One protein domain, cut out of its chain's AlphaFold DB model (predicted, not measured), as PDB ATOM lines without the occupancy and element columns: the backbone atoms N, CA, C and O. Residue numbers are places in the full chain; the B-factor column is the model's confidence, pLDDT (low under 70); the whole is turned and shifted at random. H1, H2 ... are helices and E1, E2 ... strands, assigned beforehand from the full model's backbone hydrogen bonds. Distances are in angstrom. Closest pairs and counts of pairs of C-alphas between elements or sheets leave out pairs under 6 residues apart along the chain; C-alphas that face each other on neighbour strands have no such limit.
ATOM      1  N   ASP A  16      18.168  31.684  78.341       52.28
ATOM      2  CA  ASP A  16      16.898  31.016  78.581       52.28
ATOM      3  C   ASP A  16      15.849  31.269  77.478       52.28
ATOM      4  O   ASP A  16      14.671  31.522  77.726       52.28
ATOM      5  N   PHE A  17      16.260  31.180  76.209       57.78
ATOM      6  CA  PHE A  17      15.309  31.176  75.084       57.78
ATOM      7  C   PHE A  17      14.368  29.968  75.110       57.78
ATOM      8  O   PHE A  17      13.298  30.020  74.509       57.78
ATOM      9  N   GLY A  18      14.748  28.893  75.812       58.88
ATOM     10  CA  GLY A  18      13.896  27.732  76.047       58.88
ATOM     11  C   GLY A  18      12.669  28.074  76.896       58.88
ATOM     12  O   GLY A  18      11.557  27.767  76.476       58.88
ATOM     13  N   ALA A  19      12.833  28.756  78.037       55.12
ATOM     14  CA  ALA A  19      11.698  29.148  78.877       55.12
ATOM     15  C   ALA A  19      10.852  30.271  78.265       55.12
ATOM     16  O   ALA A  19       9.631  30.258  78.425       55.12
ATOM     17  N   VAL A  20      11.473  31.199  77.525       53.09
ATOM     18  CA  VAL A  20      10.752  32.246  76.777       53.09
ATOM     19  C   VAL A  20       9.920  31.629  75.647       53.09
ATOM     20  O   VAL A  20       8.729  31.906  75.543       53.09
ATOM     21  N   ARG A  21      10.499  30.715  74.850       60.47
ATOM     22  CA  ARG A  21       9.772  29.983  73.795       60.47
ATOM     23  C   ARG A  21       8.634  29.129  74.363       60.47
ATOM     24  O   ARG A  21       7.594  29.018  73.725       60.47
ATOM     25  N   ASN A  22       8.822  28.548  75.546       61.59
ATOM     26  CA  ASN A  22       7.816  27.715  76.206       61.59
ATOM     27  C   ASN A  22       6.787  28.520  77.027       61.59
ATOM     28  O   ASN A  22       5.977  27.905  77.712       61.59
ATOM     29  N   GLN A  23       6.802  29.861  76.973       53.50
ATOM     30  CA  GLN A  23       5.876  30.746  77.705       53.50
ATOM     31  C   GLN A  23       5.896  30.568  79.239       53.50
ATOM     32  O   GLN A  23       4.941  30.925  79.923       53.50
ATOM     33  N   LEU A  24       6.975  30.024  79.815       51.72
ATOM     34  CA  LEU A  24       7.005  29.649  81.236       51.72
ATOM     35  C   LEU A  24       7.420  30.792  82.180       51.72
ATOM     36  O   LEU A  24       7.309  30.623  83.393       51.72
ATOM     37  N   GLN A  25       7.909  31.934  81.673       56.00
ATOM     38  CA  GLN A  25       8.481  32.998  82.521       56.00
ATOM     39  C   GLN A  25       8.229  34.455  82.076       56.00
ATOM     40  O   GLN A  25       8.901  35.356  82.588       56.00
ATOM     41  N   SER A  26       7.273  34.760  81.188       65.56
ATOM     42  CA  SER A  26       6.901  36.170  80.967       65.56
ATOM     43  C   SER A  26       6.169  36.692  82.210       65.56
ATOM     44  O   SER A  26       4.986  36.450  82.433       65.56
ATOM     45  N   ARG A  27       6.914  37.358  83.101       73.88
ATOM     46  CA  ARG A  27       6.355  37.932  84.326       73.88
ATOM     47  C   ARG A  27       5.431  39.090  83.935       73.88
ATOM     48  O   ARG A  27       5.928  40.065  83.372       73.88
ATOM     49  N   PRO A  28       4.127  39.031  84.250       83.50
ATOM     50  CA  PRO A  28       3.250  40.157  83.992       83.50
ATOM     51  C   PRO A  28       3.622  41.329  84.901       83.50
ATOM     52  O   PRO A  28       3.957  41.155  86.078       83.50
ATOM     53  N   PHE A  29       3.551  42.529  84.342       91.56
ATOM     54  CA  PHE A  29       3.704  43.783  85.062       91.56
ATOM     55  C   PHE A  29       2.331  44.348  85.390       91.56
ATOM     56  O   PHE A  29       1.336  44.023  84.741       91.56
ATOM     57  N   TYR A  30       2.268  45.201  86.408       94.44
ATOM     58  CA  TYR A  30       1.056  45.946  86.695       94.44
ATOM     59  C   TYR A  30       1.355  47.381  87.107       94.44
ATOM     60  O   TYR A  30       2.425  47.675  87.641       94.44
ATOM     61  N   ILE A  31       0.387  48.261  86.872       96.69
ATOM     62  CA  ILE A  31       0.381  49.642  87.345       96.69
ATOM     63  C   ILE A  31      -1.022  50.000  87.830       96.69
ATOM     64  O   ILE A  31      -2.013  49.647  87.192       96.69
ATOM     65  N   ASP A  32      -1.102  50.670  88.977       96.81
ATOM     66  CA  ASP A  32      -2.348  51.242  89.484       96.81
ATOM     67  C   ASP A  32      -2.436  52.708  89.053       96.81
ATOM     68  O   ASP A  32      -1.505  53.485  89.265       96.81
ATOM     69  N   VAL A  33      -3.562  53.087  88.455       97.44
ATOM     70  CA  VAL A  33      -3.849  54.456  88.024       97.44
ATOM     71  C   VAL A  33      -5.008  54.987  88.848       97.44
ATOM     72  O   VAL A  33      -6.115  54.455  88.785       97.44
ATOM     73  N   ASP A  34      -4.761  56.045  89.615       97.44
ATOM     74  CA  ASP A  34      -5.805  56.759  90.349       97.44
ATOM     75  C   ASP A  34      -6.719  57.524  89.377       97.44
ATOM     76  O   ASP A  34      -6.230  58.277  88.527       97.44
ATOM     77  N   LEU A  35      -8.037  57.346  89.498       97.88
ATOM     78  CA  LEU A  35      -9.049  58.004  88.668       97.88
ATOM     79  C   LEU A  35      -9.710  59.205  89.367       97.88
ATOM     80  O   LEU A  35     -10.654  59.783  88.827       97.88
ATOM     81  N   SER A  36      -9.206  59.631  90.530       97.69
ATOM     82  CA  SER A  36      -9.735  60.784  91.275       97.69
ATOM     83  C   SER A  36      -9.688  62.108  90.495       97.69
ATOM     84  O   SER A  36     -10.533  62.978  90.694       97.69
ATOM     85  N   THR A  37      -8.726  62.255  89.582       97.69
ATOM     86  CA  THR A  37      -8.529  63.456  88.758       97.69
ATOM     87  C   THR A  37      -9.091  63.230  87.357       97.69
ATOM     88  O   THR A  37      -8.817  62.197  86.747       97.69
ATOM     89  N   ALA A  38      -9.860  64.191  86.836       97.81
ATOM     90  CA  ALA A  38     -10.341  64.151  85.455       97.81
ATOM     91  C   ALA A  38      -9.186  64.380  84.466       97.81
ATOM     92  O   ALA A  38      -8.353  65.262  84.676       97.81
ATOM     93  N   ARG A  39      -9.156  63.603  83.383       97.44
ATOM     94  CA  ARG A  39      -8.112  63.620  82.352       97.44
ATOM     95  C   ARG A  39      -8.746  63.565  80.972       97.44
ATOM     96  O   ARG A  39      -9.656  62.766  80.765       97.44
ATOM     97  N   SER A  40      -8.264  64.382  80.038       95.44
ATOM     98  CA  SER A  40      -8.741  64.380  78.655       95.44
ATOM     99  C   SER A  40      -7.634  64.701  77.653       95.44
ATOM    100  O   SER A  40      -6.874  65.648  77.837       95.44
ATOM    101  N   LEU A  41      -7.608  63.948  76.558       92.00
ATOM    102  CA  LEU A  41      -6.764  64.116  75.386       92.00
ATOM    103  C   LEU A  41      -7.063  65.439  74.680       92.00
ATOM    104  O   LEU A  41      -6.141  66.170  74.329       92.00
ATOM    105  N   ALA A  42      -8.345  65.792  74.540       92.81
ATOM    106  CA  ALA A  42      -8.759  67.058  73.931       92.81
ATOM    107  C   ALA A  42      -8.256  68.278  74.722       92.81
ATOM    108  O   ALA A  42      -7.962  69.319  74.138       92.81
ATOM    109  N   ALA A  43      -8.135  68.139  76.044       93.88
ATOM    110  CA  ALA A  43      -7.600  69.171  76.929       93.88
ATOM    111  C   ALA A  43      -6.072  69.090  77.118       93.88
ATOM    112  O   ALA A  43      -5.509  69.946  77.798       93.88
ATOM    113  N   GLY A  44      -5.397  68.073  76.568       94.31
ATOM    114  CA  GLY A  44      -3.969  67.836  76.795       94.31
ATOM    115  C   GLY A  44      -3.621  67.407  78.229       94.31
ATOM    116  O   GLY A  44      -2.478  67.568  78.654       94.31
ATOM    117  N   THR A  45      -4.597  66.912  78.998       96.62
ATOM    118  CA  THR A  45      -4.452  66.491  80.405       96.62
ATOM    119  C   THR A  45      -4.501  64.973  80.591       96.62
ATOM    120  O   THR A  45      -4.601  64.483  81.719       96.62
ATOM    121  N   GLN A  46      -4.457  64.211  79.497       95.75
ATOM    122  CA  GLN A  46      -4.390  62.754  79.517       95.75
ATOM    123  C   GLN A  46      -3.171  62.256  80.304       95.75
ATOM    124  O   GLN A  46      -2.097  62.861  80.280       95.75
ATOM    125  N   LEU A  47      -3.319  61.117  80.982       96.38
ATOM    126  CA  LEU A  47      -2.177  60.453  81.607       96.38
ATOM    127  C   LEU A  47      -1.492  59.578  80.569       96.38
ATOM    128  O   LEU A  47      -2.067  58.593  80.114       96.38
ATOM    129  N   VAL A  48      -0.256  59.925  80.235       95.19
ATOM    130  CA  VAL A  48       0.587  59.133  79.342       95.19
ATOM    131  C   VAL A  48       1.411  58.154  80.168       95.19
ATOM    132  O   VAL A  48       2.156  58.561  81.061       95.19
ATOM    133  N   LEU A  49       1.289  56.863  79.865       96.00
ATOM    134  CA  LEU A  49       2.077  55.808  80.492       96.00
ATOM    135  C   LEU A  49       3.032  55.203  79.454       96.00
ATOM    136  O   LEU A  49       2.563  54.591  78.490       96.00
ATOM    137  N   PRO A  50       4.362  55.326  79.643       94.56
ATOM    138  CA  PRO A  50       5.365  54.765  78.740       94.56
ATOM    139  C   PRO A  50       5.549  53.266  79.017       94.56
ATOM    140  O   PRO A  50       6.612  52.814  79.443       94.56
ATOM    141  N   ILE A  51       4.470  52.504  78.850       93.62
ATOM    142  CA  ILE A  51       4.448  51.052  79.007       93.62
ATOM    143  C   ILE A  51       4.242  50.398  77.647       93.62
ATOM    144  O   ILE A  51       3.468  50.884  76.829       93.62
ATOM    145  N   SER A  52       4.912  49.271  77.433       92.81
ATOM    146  CA  SER A  52       4.828  48.502  76.196       92.81
ATOM    147  C   SER A  52       4.364  47.078  76.470       92.81
ATOM    148  O   SER A  52       4.775  46.468  77.461       92.81
ATOM    149  N   GLY A  53       3.565  46.524  75.567       91.56
ATOM    150  CA  GLY A  53       3.072  45.159  75.674       91.56
ATOM    151  C   GLY A  53       2.364  44.702  74.407       91.56
ATOM    152  O   GLY A  53       2.086  45.494  73.513       91.56
ATOM    153  N   ASN A  54       2.083  43.404  74.329       88.50
ATOM    154  CA  ASN A  54       1.190  42.823  73.322       88.50
ATOM    155  C   ASN A  54      -0.191  42.472  73.897       88.50
ATOM    156  O   ASN A  54      -1.071  42.009  73.169       88.50
ATOM    157  N   PHE A  55      -0.366  42.682  75.203       89.19
ATOM    158  CA  PHE A  55      -1.596  42.399  75.916       89.19
ATOM    159  C   PHE A  55      -1.839  43.423  77.022       89.19
ATOM    160  O   PHE A  55      -0.914  43.843  77.724       89.19
ATOM    161  N   PHE A  56      -3.106  43.784  77.189       92.50
ATOM    162  CA  PHE A  56      -3.599  44.742  78.165       92.50
ATOM    163  C   PHE A  56      -4.816  44.160  78.887       92.50
ATOM    164  O   PHE A  56      -5.759  43.704  78.244       92.50
ATOM    165  N   TYR A  57      -4.819  44.188  80.218       92.81
ATOM    166  CA  TYR A  57      -5.921  43.700  81.050       92.81
ATOM    167  C   TYR A  57      -6.224  44.668  82.192       92.81
ATOM    168  O   TYR A  57      -5.301  45.187  82.816       92.81
ATOM    169  N   ILE A  58      -7.504  44.865  82.507       94.06
ATOM    170  CA  ILE A  58      -7.941  45.607  83.694       94.06
ATOM    171  C   ILE A  58      -8.413  44.629  84.765       94.06
ATOM    172  O   ILE A  58      -9.353  43.870  84.544       94.06
ATOM    173  N   ASP A  59      -7.801  44.679  85.947       90.88
ATOM    174  CA  ASP A  59      -8.205  43.840  87.080       90.88
ATOM    175  C   ASP A  59      -9.642  44.143  87.556       90.88
ATOM    176  O   ASP A  59     -10.109  45.279  87.497       90.88
ATOM    177  N   GLN A  60     -10.343  43.132  88.074       91.31
ATOM    178  CA  GLN A  60     -11.746  43.217  88.507       91.31
ATOM    179  C   GLN A  60     -11.885  43.536  90.003       91.31
ATOM    180  O   GLN A  60     -12.596  42.854  90.742       91.31
ATOM    181  N   ARG A  61     -11.205  44.574  90.500       88.25
ATOM    182  CA  ARG A  61     -11.361  44.948  91.917       88.25
ATOM    183  C   ARG A  61     -12.658  45.707  92.180       88.25
ATOM    184  O   ARG A  61     -13.059  46.486  91.320       88.25
ATOM    185  N   PRO A  62     -13.230  45.619  93.395       86.88
ATOM    186  CA  PRO A  62     -14.379  46.439  93.790       86.88
ATOM    187  C   PRO A  62     -14.140  47.954  93.683       86.88
ATOM    188  O   PRO A  62     -15.083  48.710  93.498       86.88
ATOM    189  N   SER A  63     -12.885  48.400  93.783       89.44
ATOM    190  CA  SER A  63     -12.487  49.805  93.641       89.44
ATOM    191  C   SER A  63     -12.184  50.212  92.193       89.44
ATOM    192  O   SER A  63     -11.554  51.246  91.977       89.44
ATOM    193  N   SER A  64     -12.543  49.381  91.209       91.69
ATOM    194  CA  SER A  64     -12.169  49.617  89.817       91.69
ATOM    195  C   SER A  64     -13.151  50.561  89.126       91.69
ATOM    196  O   SER A  64     -14.349  50.289  89.100       91.69
ATOM    197  N   GLY A  65     -12.648  51.664  88.570       94.38
ATOM    198  CA  GLY A  65     -13.454  52.622  87.806       94.38
ATOM    199  C   GLY A  65     -13.494  52.337  86.303       94.38
ATOM    200  O   GLY A  65     -12.998  51.314  85.827       94.38
ATOM    201  N   VAL A  66     -14.082  53.269  85.554       95.44
ATOM    202  CA  VAL A  66     -14.134  53.248  84.081       95.44
ATOM    203  C   VAL A  66     -13.245  54.339  83.489       95.44
ATOM    204  O   VAL A  66     -13.105  55.417  84.063       95.44
ATOM    205  N   ALA A  67     -12.639  54.086  82.337       96.81
ATOM    206  CA  ALA A  67     -11.792  55.058  81.647       96.81
ATOM    207  C   ALA A  67     -11.822  54.815  80.133       96.81
ATOM    208  O   ALA A  67     -12.415  53.844  79.665       96.81
ATOM    209  N   TYR A  68     -11.172  55.682  79.369       96.06
ATOM    210  CA  TYR A  68     -10.863  55.462  77.963       96.06
ATOM    211  C   TYR A  68      -9.353  55.323  77.806       96.06
ATOM    212  O   TYR A  68      -8.584  56.048  78.441       96.06
ATOM    213  N   VAL A  69      -8.935  54.370  76.979       94.94
ATOM    214  CA  VAL A  69      -7.527  54.106  76.672       94.94
ATOM    215  C   VAL A  69      -7.299  54.287  75.186       94.94
ATOM    216  O   VAL A  69      -8.053  53.764  74.365       94.94
ATOM    217  N   HIS A  70      -6.221  54.980  74.851       94.44
ATOM    218  CA  HIS A  70      -5.653  54.996  73.515       94.44
ATOM    219  C   HIS A  70      -4.424  54.097  73.515       94.44
ATOM    220  O   HIS A  70      -3.506  54.285  74.316       94.44
ATOM    221  N   PHE A  71      -4.428  53.105  72.631       92.44
ATOM    222  CA  PHE A  71      -3.267  52.265  72.375       92.44
ATOM    223  C   PHE A  71      -2.410  52.977  71.336       92.44
ATOM    224  O   PHE A  71      -2.760  53.016  70.157       92.44
ATOM    225  N   GLU A  72      -1.322  53.590  71.786       87.69
ATOM    226  CA  GLU A  72      -0.445  54.372  70.927       87.69
ATOM    227  C   GLU A  72       0.740  53.510  70.467       87.69
ATOM    228  O   GLU A  72       1.444  52.869  71.259       87.69
ATOM    229  N   ASP A  73       0.944  53.503  69.153       71.94
ATOM    230  CA  ASP A  73       2.206  53.127  68.517       71.94
ATOM    231  C   ASP A  73       3.014  54.418  68.258       71.94
ATOM    232  O   ASP A  73       2.586  55.510  68.632       71.94
ATOM    233  N   ILE A  74       4.168  54.337  67.596       55.94
ATOM    234  CA  ILE A  74       5.082  55.461  67.300       55.94
ATOM    235  C   ILE A  74       4.379  56.678  66.634       55.94
ATOM    236  O   ILE A  74       4.928  57.782  66.642       55.94
ATOM    237  N   ALA A  75       3.155  56.525  66.107       56.09
ATOM    238  CA  ALA A  75       2.306  57.616  65.627       56.09
ATOM    239  C   ALA A  75       1.067  57.851  66.535       56.09
ATOM    240  O   ALA A  75       0.238  56.949  66.676       56.09
ATOM    241  N   PRO A  76       0.878  59.061  67.106       58.12
ATOM    242  CA  PRO A  76      -0.294  59.386  67.923       58.12
ATOM    243  C   PRO A  76      -1.579  59.468  67.076       58.12
ATOM    244  O   PRO A  76      -1.554  59.984  65.959       58.12
ATOM    245  N   GLY A  77      -2.712  59.000  67.621       64.25
ATOM    246  CA  GLY A  77      -4.035  59.138  66.983       64.25
ATOM    247  C   GLY A  77      -4.973  57.927  67.044       64.25
ATOM    248  O   GLY A  77      -5.893  57.845  66.228       64.25
ATOM    249  N   SER A  78      -4.779  56.971  67.960       74.94
ATOM    250  CA  SER A  78      -5.693  55.825  68.054       74.94
ATOM    251  C   SER A  78      -7.084  56.262  68.526       74.94
ATOM    252  O   SER A  78      -7.229  57.126  69.392       74.94
ATOM    253  N   THR A  79      -8.127  55.624  67.992       85.75
ATOM    254  CA  THR A  79      -9.493  55.791  68.511       85.75
ATOM    255  C   THR A  79      -9.533  55.347  69.982       85.75
ATOM    256  O   THR A  79      -8.967  54.292  70.285       85.75
ATOM    257  N   PRO A  80     -10.151  56.122  70.897       90.31
ATOM    258  CA  PRO A  80     -10.286  55.714  72.291       90.31
ATOM    259  C   PRO A  80     -11.115  54.438  72.400       90.31
ATOM    260  O   PRO A  80     -12.161  54.301  71.761       90.31
ATOM    261  N   VAL A  81     -10.684  53.528  73.268       92.19
ATOM    262  CA  VAL A  81     -11.435  52.332  73.640       92.19
ATOM    263  C   VAL A  81     -11.900  52.488  75.080       92.19
ATOM    264  O   VAL A  81     -11.091  52.710  75.980       92.19
ATOM    265  N   GLY A  82     -13.210  52.391  75.305       94.31
ATOM    266  CA  GLY A  82     -13.771  52.380  76.654       94.31
ATOM    267  C   GLY A  82     -13.343  51.118  77.398       94.31
ATOM    268  O   GLY A  82     -13.548  50.007  76.908       94.31
ATOM    269  N   ILE A  83     -12.756  51.290  78.578       93.12
ATOM    270  CA  ILE A  83     -12.304  50.201  79.438       93.12
ATOM    271  C   ILE A  83     -13.143  50.129  80.713       93.12
ATOM    272  O   ILE A  83     -13.511  51.138  81.318       93.12
ATOM    273  N   TYR A  84     -13.428  48.899  81.119       93.19
ATOM    274  CA  TYR A  84     -14.164  48.549  82.326       93.19
ATOM    275  C   TYR A  84     -13.419  47.433  83.071       93.19
ATOM    276  O   TYR A  84     -12.560  46.769  82.477       93.19
ATOM    277  N   PRO A  85     -13.710  47.206  84.363       92.38
ATOM    278  CA  PRO A  85     -13.070  46.141  85.129       92.38
ATOM    279  C   PRO A  85     -13.258  44.782  84.441       92.38
ATOM    280  O   PRO A  85     -14.382  44.380  84.145       92.38
ATOM    281  N   GLY A  86     -12.161  44.076  84.160       88.94
ATOM    282  CA  GLY A  86     -12.162  42.813  83.418       88.94
ATOM    283  C   GLY A  86     -11.998  42.929  81.904       88.94
ATOM    284  O   GLY A  86     -11.929  41.898  81.237       88.94
ATOM    285  N   ALA A  87     -11.932  44.140  81.347       90.00
ATOM    286  CA  ALA A  87     -11.637  44.323  79.931       90.00
ATOM    287  C   ALA A  87     -10.228  43.803  79.600       90.00
ATOM    288  O   ALA A  87      -9.274  44.032  80.347       90.00
ATOM    289  N   ALA A  88     -10.104  43.110  78.468       90.25
ATOM    290  CA  ALA A  88      -8.866  42.503  77.999       90.25
ATOM    291  C   ALA A  88      -8.695  42.762  76.500       90.25
ATOM    292  O   ALA A  88      -9.633  42.562  75.728       90.25
ATOM    293  N   PHE A  89      -7.502  43.181  76.084       90.75
ATOM    294  CA  PHE A  89      -7.189  43.494  74.693       90.75
ATOM    295  C   PHE A  89      -5.838  42.891  74.309       90.75
ATOM    296  O   PHE A  89      -4.822  43.150  74.952       90.75
ATOM    297  N   ALA A  90      -5.831  42.109  73.230       90.06
ATOM    298  CA  ALA A  90      -4.625  41.570  72.608       90.06
ATOM    299  C   ALA A  90      -4.192  42.493  71.460       90.06
ATOM    300  O   ALA A  90      -4.439  42.210  70.287       90.06
ATOM    301  N   VAL A  91      -3.622  43.644  71.814       89.12
ATOM    302  CA  VAL A  91      -3.175  44.679  70.874       89.12
ATOM    303  C   VAL A  91      -1.732  45.050  71.227       89.12
ATOM    304  O   VAL A  91      -1.448  45.243  72.410       89.12
ATOM    305  N   PRO A  92      -0.807  45.134  70.254       90.56
ATOM    306  CA  PRO A  92       0.533  45.656  70.495       90.56
ATOM    307  C   PRO A  92       0.498  47.167  70.740       90.56
ATOM    308  O   PRO A  92      -0.167  47.901  70.014       90.56
ATOM    309  N   PHE A  93       1.232  47.630  71.746       92.06
ATOM    310  CA  PHE A  93       1.392  49.049  72.058       92.06
ATOM    311  C   PHE A  93       2.792  49.328  72.610       92.06
ATOM    312  O   PHE A  93       3.397  48.485  73.280       92.06
ATOM    313  N   THR A  94       3.298  50.532  72.352       93.38
ATOM    314  CA  THR A  94       4.550  51.049  72.941       93.38
ATOM    315  C   THR A  94       4.296  52.100  74.014       93.38
ATOM    316  O   THR A  94       5.192  52.415  74.796       93.38
ATOM    317  N   GLN A  95       3.081  52.643  74.030       94.06
ATOM    318  CA  GLN A  95       2.608  53.652  74.958       94.06
ATOM    319  C   GLN A  95       1.087  53.538  75.068       94.06
ATOM    320  O   GLN A  95       0.412  53.083  74.143       94.06
ATOM    321  N   ILE A  96       0.536  53.977  76.194       95.00
ATOM    322  CA  ILE A  96      -0.900  54.222  76.298       95.00
ATOM    323  C   ILE A  96      -1.156  55.621  76.835       95.00
ATOM    324  O   ILE A  96      -0.382  56.136  77.648       95.00
ATOM    325  N   SER A  97      -2.271  56.211  76.423       95.44
ATOM    326  CA  SER A  97      -2.799  57.415  77.052       95.44
ATOM    327  C   SER A  97      -4.199  57.162  77.605       95.44
ATOM    328  O   SER A  97      -4.995  56.419  77.029       95.44
ATOM    329  N   ILE A  98      -4.458  57.707  78.795       95.88
ATOM    330  CA  ILE A  98      -5.676  57.459  79.569       95.88
ATOM    331  C   ILE A  98      -6.464  58.756  79.733       95.88
ATOM    332  O   ILE A  98      -5.943  59.753  80.247       95.88
ATOM    333  N   GLU A  99      -7.745  58.692  79.375       96.56
ATOM    334  CA  GLU A  99      -8.758  59.705  79.661       96.56
ATOM    335  C   GLU A  99      -9.789  59.164  80.654       96.56
ATOM    336  O   GLU A  99     -10.177  57.996  80.608       96.56
ATOM    337  N   ASN A 100     -10.277  60.010  81.557       97.56
ATOM    338  CA  ASN A 100     -11.330  59.637  82.492       97.56
ATOM    339  C   ASN A 100     -12.051  60.876  83.034       97.56
ATOM    340  O   ASN A 100     -11.454  61.934  83.221       97.56
ATOM    341  N   VAL A 101     -13.327  60.719  83.384       97.62
ATOM    342  CA  VAL A 101     -13.996  61.654  84.298       97.62
ATOM    343  C   VAL A 101     -13.517  61.360  85.723       97.62
ATOM    344  O   VAL A 101     -13.193  60.209  86.045       97.62
ATOM    345  N   ALA A 102     -13.445  62.394  86.565       97.69
ATOM    346  CA  ALA A 102     -13.074  62.261  87.972       97.69
ATOM    347  C   ALA A 102     -14.010  61.277  88.695       97.69
ATOM    348  O   ALA A 102     -15.228  61.444  88.694       97.69
ATOM    349  N   GLN A 103     -13.423  60.260  89.318       97.31
ATOM    350  CA  GLN A 103     -14.109  59.197  90.046       97.31
ATOM    351  C   GLN A 103     -13.450  59.029  91.416       97.31
ATOM    352  O   GLN A 103     -12.442  58.338  91.564       97.31
ATOM    353  N   ALA A 104     -13.992  59.709  92.428       96.50
ATOM    354  CA  ALA A 104     -13.411  59.721  93.768       96.50
ATOM    355  C   ALA A 104     -13.321  58.304  94.367       96.50
ATOM    356  O   ALA A 104     -14.314  57.583  94.427       96.50
ATOM    357  N   GLY A 105     -12.125  57.925  94.828       95.62
ATOM    358  CA  GLY A 105     -11.870  56.630  95.468       95.62
ATOM    359  C   GLY A 105     -11.774  55.434  94.515       95.62
ATOM    360  O   GLY A 105     -11.597  54.314  94.994       95.62
ATOM    361  N   LEU A 106     -11.867  55.650  93.197       97.56
ATOM    362  CA  LEU A 106     -11.706  54.597  92.196       97.56
ATOM    363  C   LEU A 106     -10.320  54.653  91.545       97.56
ATOM    364  O   LEU A 106      -9.740  55.719  91.342       97.56
ATOM    365  N   SER A 107      -9.800  53.487  91.181       97.00
ATOM    366  CA  SER A 107      -8.555  53.329  90.430       97.00
ATOM    367  C   SER A 107      -8.729  52.275  89.342       97.00
ATOM    368  O   SER A 107      -9.747  51.598  89.293       97.00
ATOM    369  N   ILE A 108      -7.769  52.116  88.441       96.44
ATOM    370  CA  ILE A 108      -7.687  50.932  87.575       96.44
ATOM    371  C   ILE A 108      -6.327  50.278  87.777       96.44
ATOM    372  O   ILE A 108      -5.310  50.970  87.772       96.44
ATOM    373  N   ARG A 109      -6.295  48.949  87.947       96.00
ATOM    374  CA  ARG A 109      -5.043  48.192  87.825       96.00
ATOM    375  C   ARG A 109      -4.927  47.674  86.408       96.00
ATOM    376  O   ARG A 109      -5.682  46.789  86.013       96.00
ATOM    377  N   ILE A 110      -3.947  48.191  85.688       95.06
ATOM    378  CA  ILE A 110      -3.580  47.721  84.360       95.06
ATOM    379  C   ILE A 110      -2.536  46.629  84.539       95.06
ATOM    380  O   ILE A 110      -1.497  46.868  85.150       95.06
ATOM    381  N   ILE A 111      -2.805  45.441  84.010       93.31
ATOM    382  CA  ILE A 111      -1.876  44.317  83.935       93.31
ATOM    383  C   ILE A 111      -1.457  44.171  82.473       93.31
ATOM    384  O   ILE A 111      -2.303  44.114  81.581       93.31
ATOM    385  N   TYR A 112      -0.152  44.136  82.221       93.38
ATOM    386  CA  TYR A 112       0.408  44.132  80.872       93.38
ATOM    387  C   TYR A 112       1.697  43.311  80.797       93.38
ATOM    388  O   TYR A 112       2.316  42.980  81.811       93.38
TER     389      TYR A 112
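What this domain is: This is residues 16 to 112 of the 283 residues of the protein "Unannotated protein" of freshwater metagenome (UniProt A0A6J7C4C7). With little regular structure, the body is a slab of two small antiparallel sheets, E2-E6-E4-E5 and E1-E7-E3, partly face to face; residues 17 to 24, of which 17 to 21 belong to H1, stick out. The 97 printed residues, 38 in named elements, run H1, then E1 to E7, mostly strand. The whole is compact, radius of gyration of the C-alphas 14.3 A, and flat, spanning 46 by 34 by 16 A.

How they stand to each other: E6, residues 95 to 99, is antiparallel to its neighbours E2, residues 47 to 49, with N 49 and O 96 2.9 A apart, and E4, residues 67 to 72, with N 70 and O 97 2.9 A apart. E4 and E5, residues 81 to 83, form a hairpin, N 69 and O 81 2.9 A apart. E7, residues 107 to 112, is antiparallel to E1, residues 29 to 34, N 31 and O 110 2.9 A apart, and to E3, residues 55 to 58, N 57 and O 111 2.9 A apart. H1, residues 17 to 21, is on neither sheet; its O i to N i+4 pair is within hydrogen-bond range.

Where its parts are: From first to last C-alpha E1 measures 16.9 A, E7 16.0 A and E4 15.6 A. H1 begins at (15.309, 31.176, 75.084); E7 ends at (0.408, 44.132, 80.872).

The domain as a whole: The printed part has no cut. Links E1 to E2 and E5 to E6 are long. Residues 16 to 26 and 74 to 77 have pLDDT under 70.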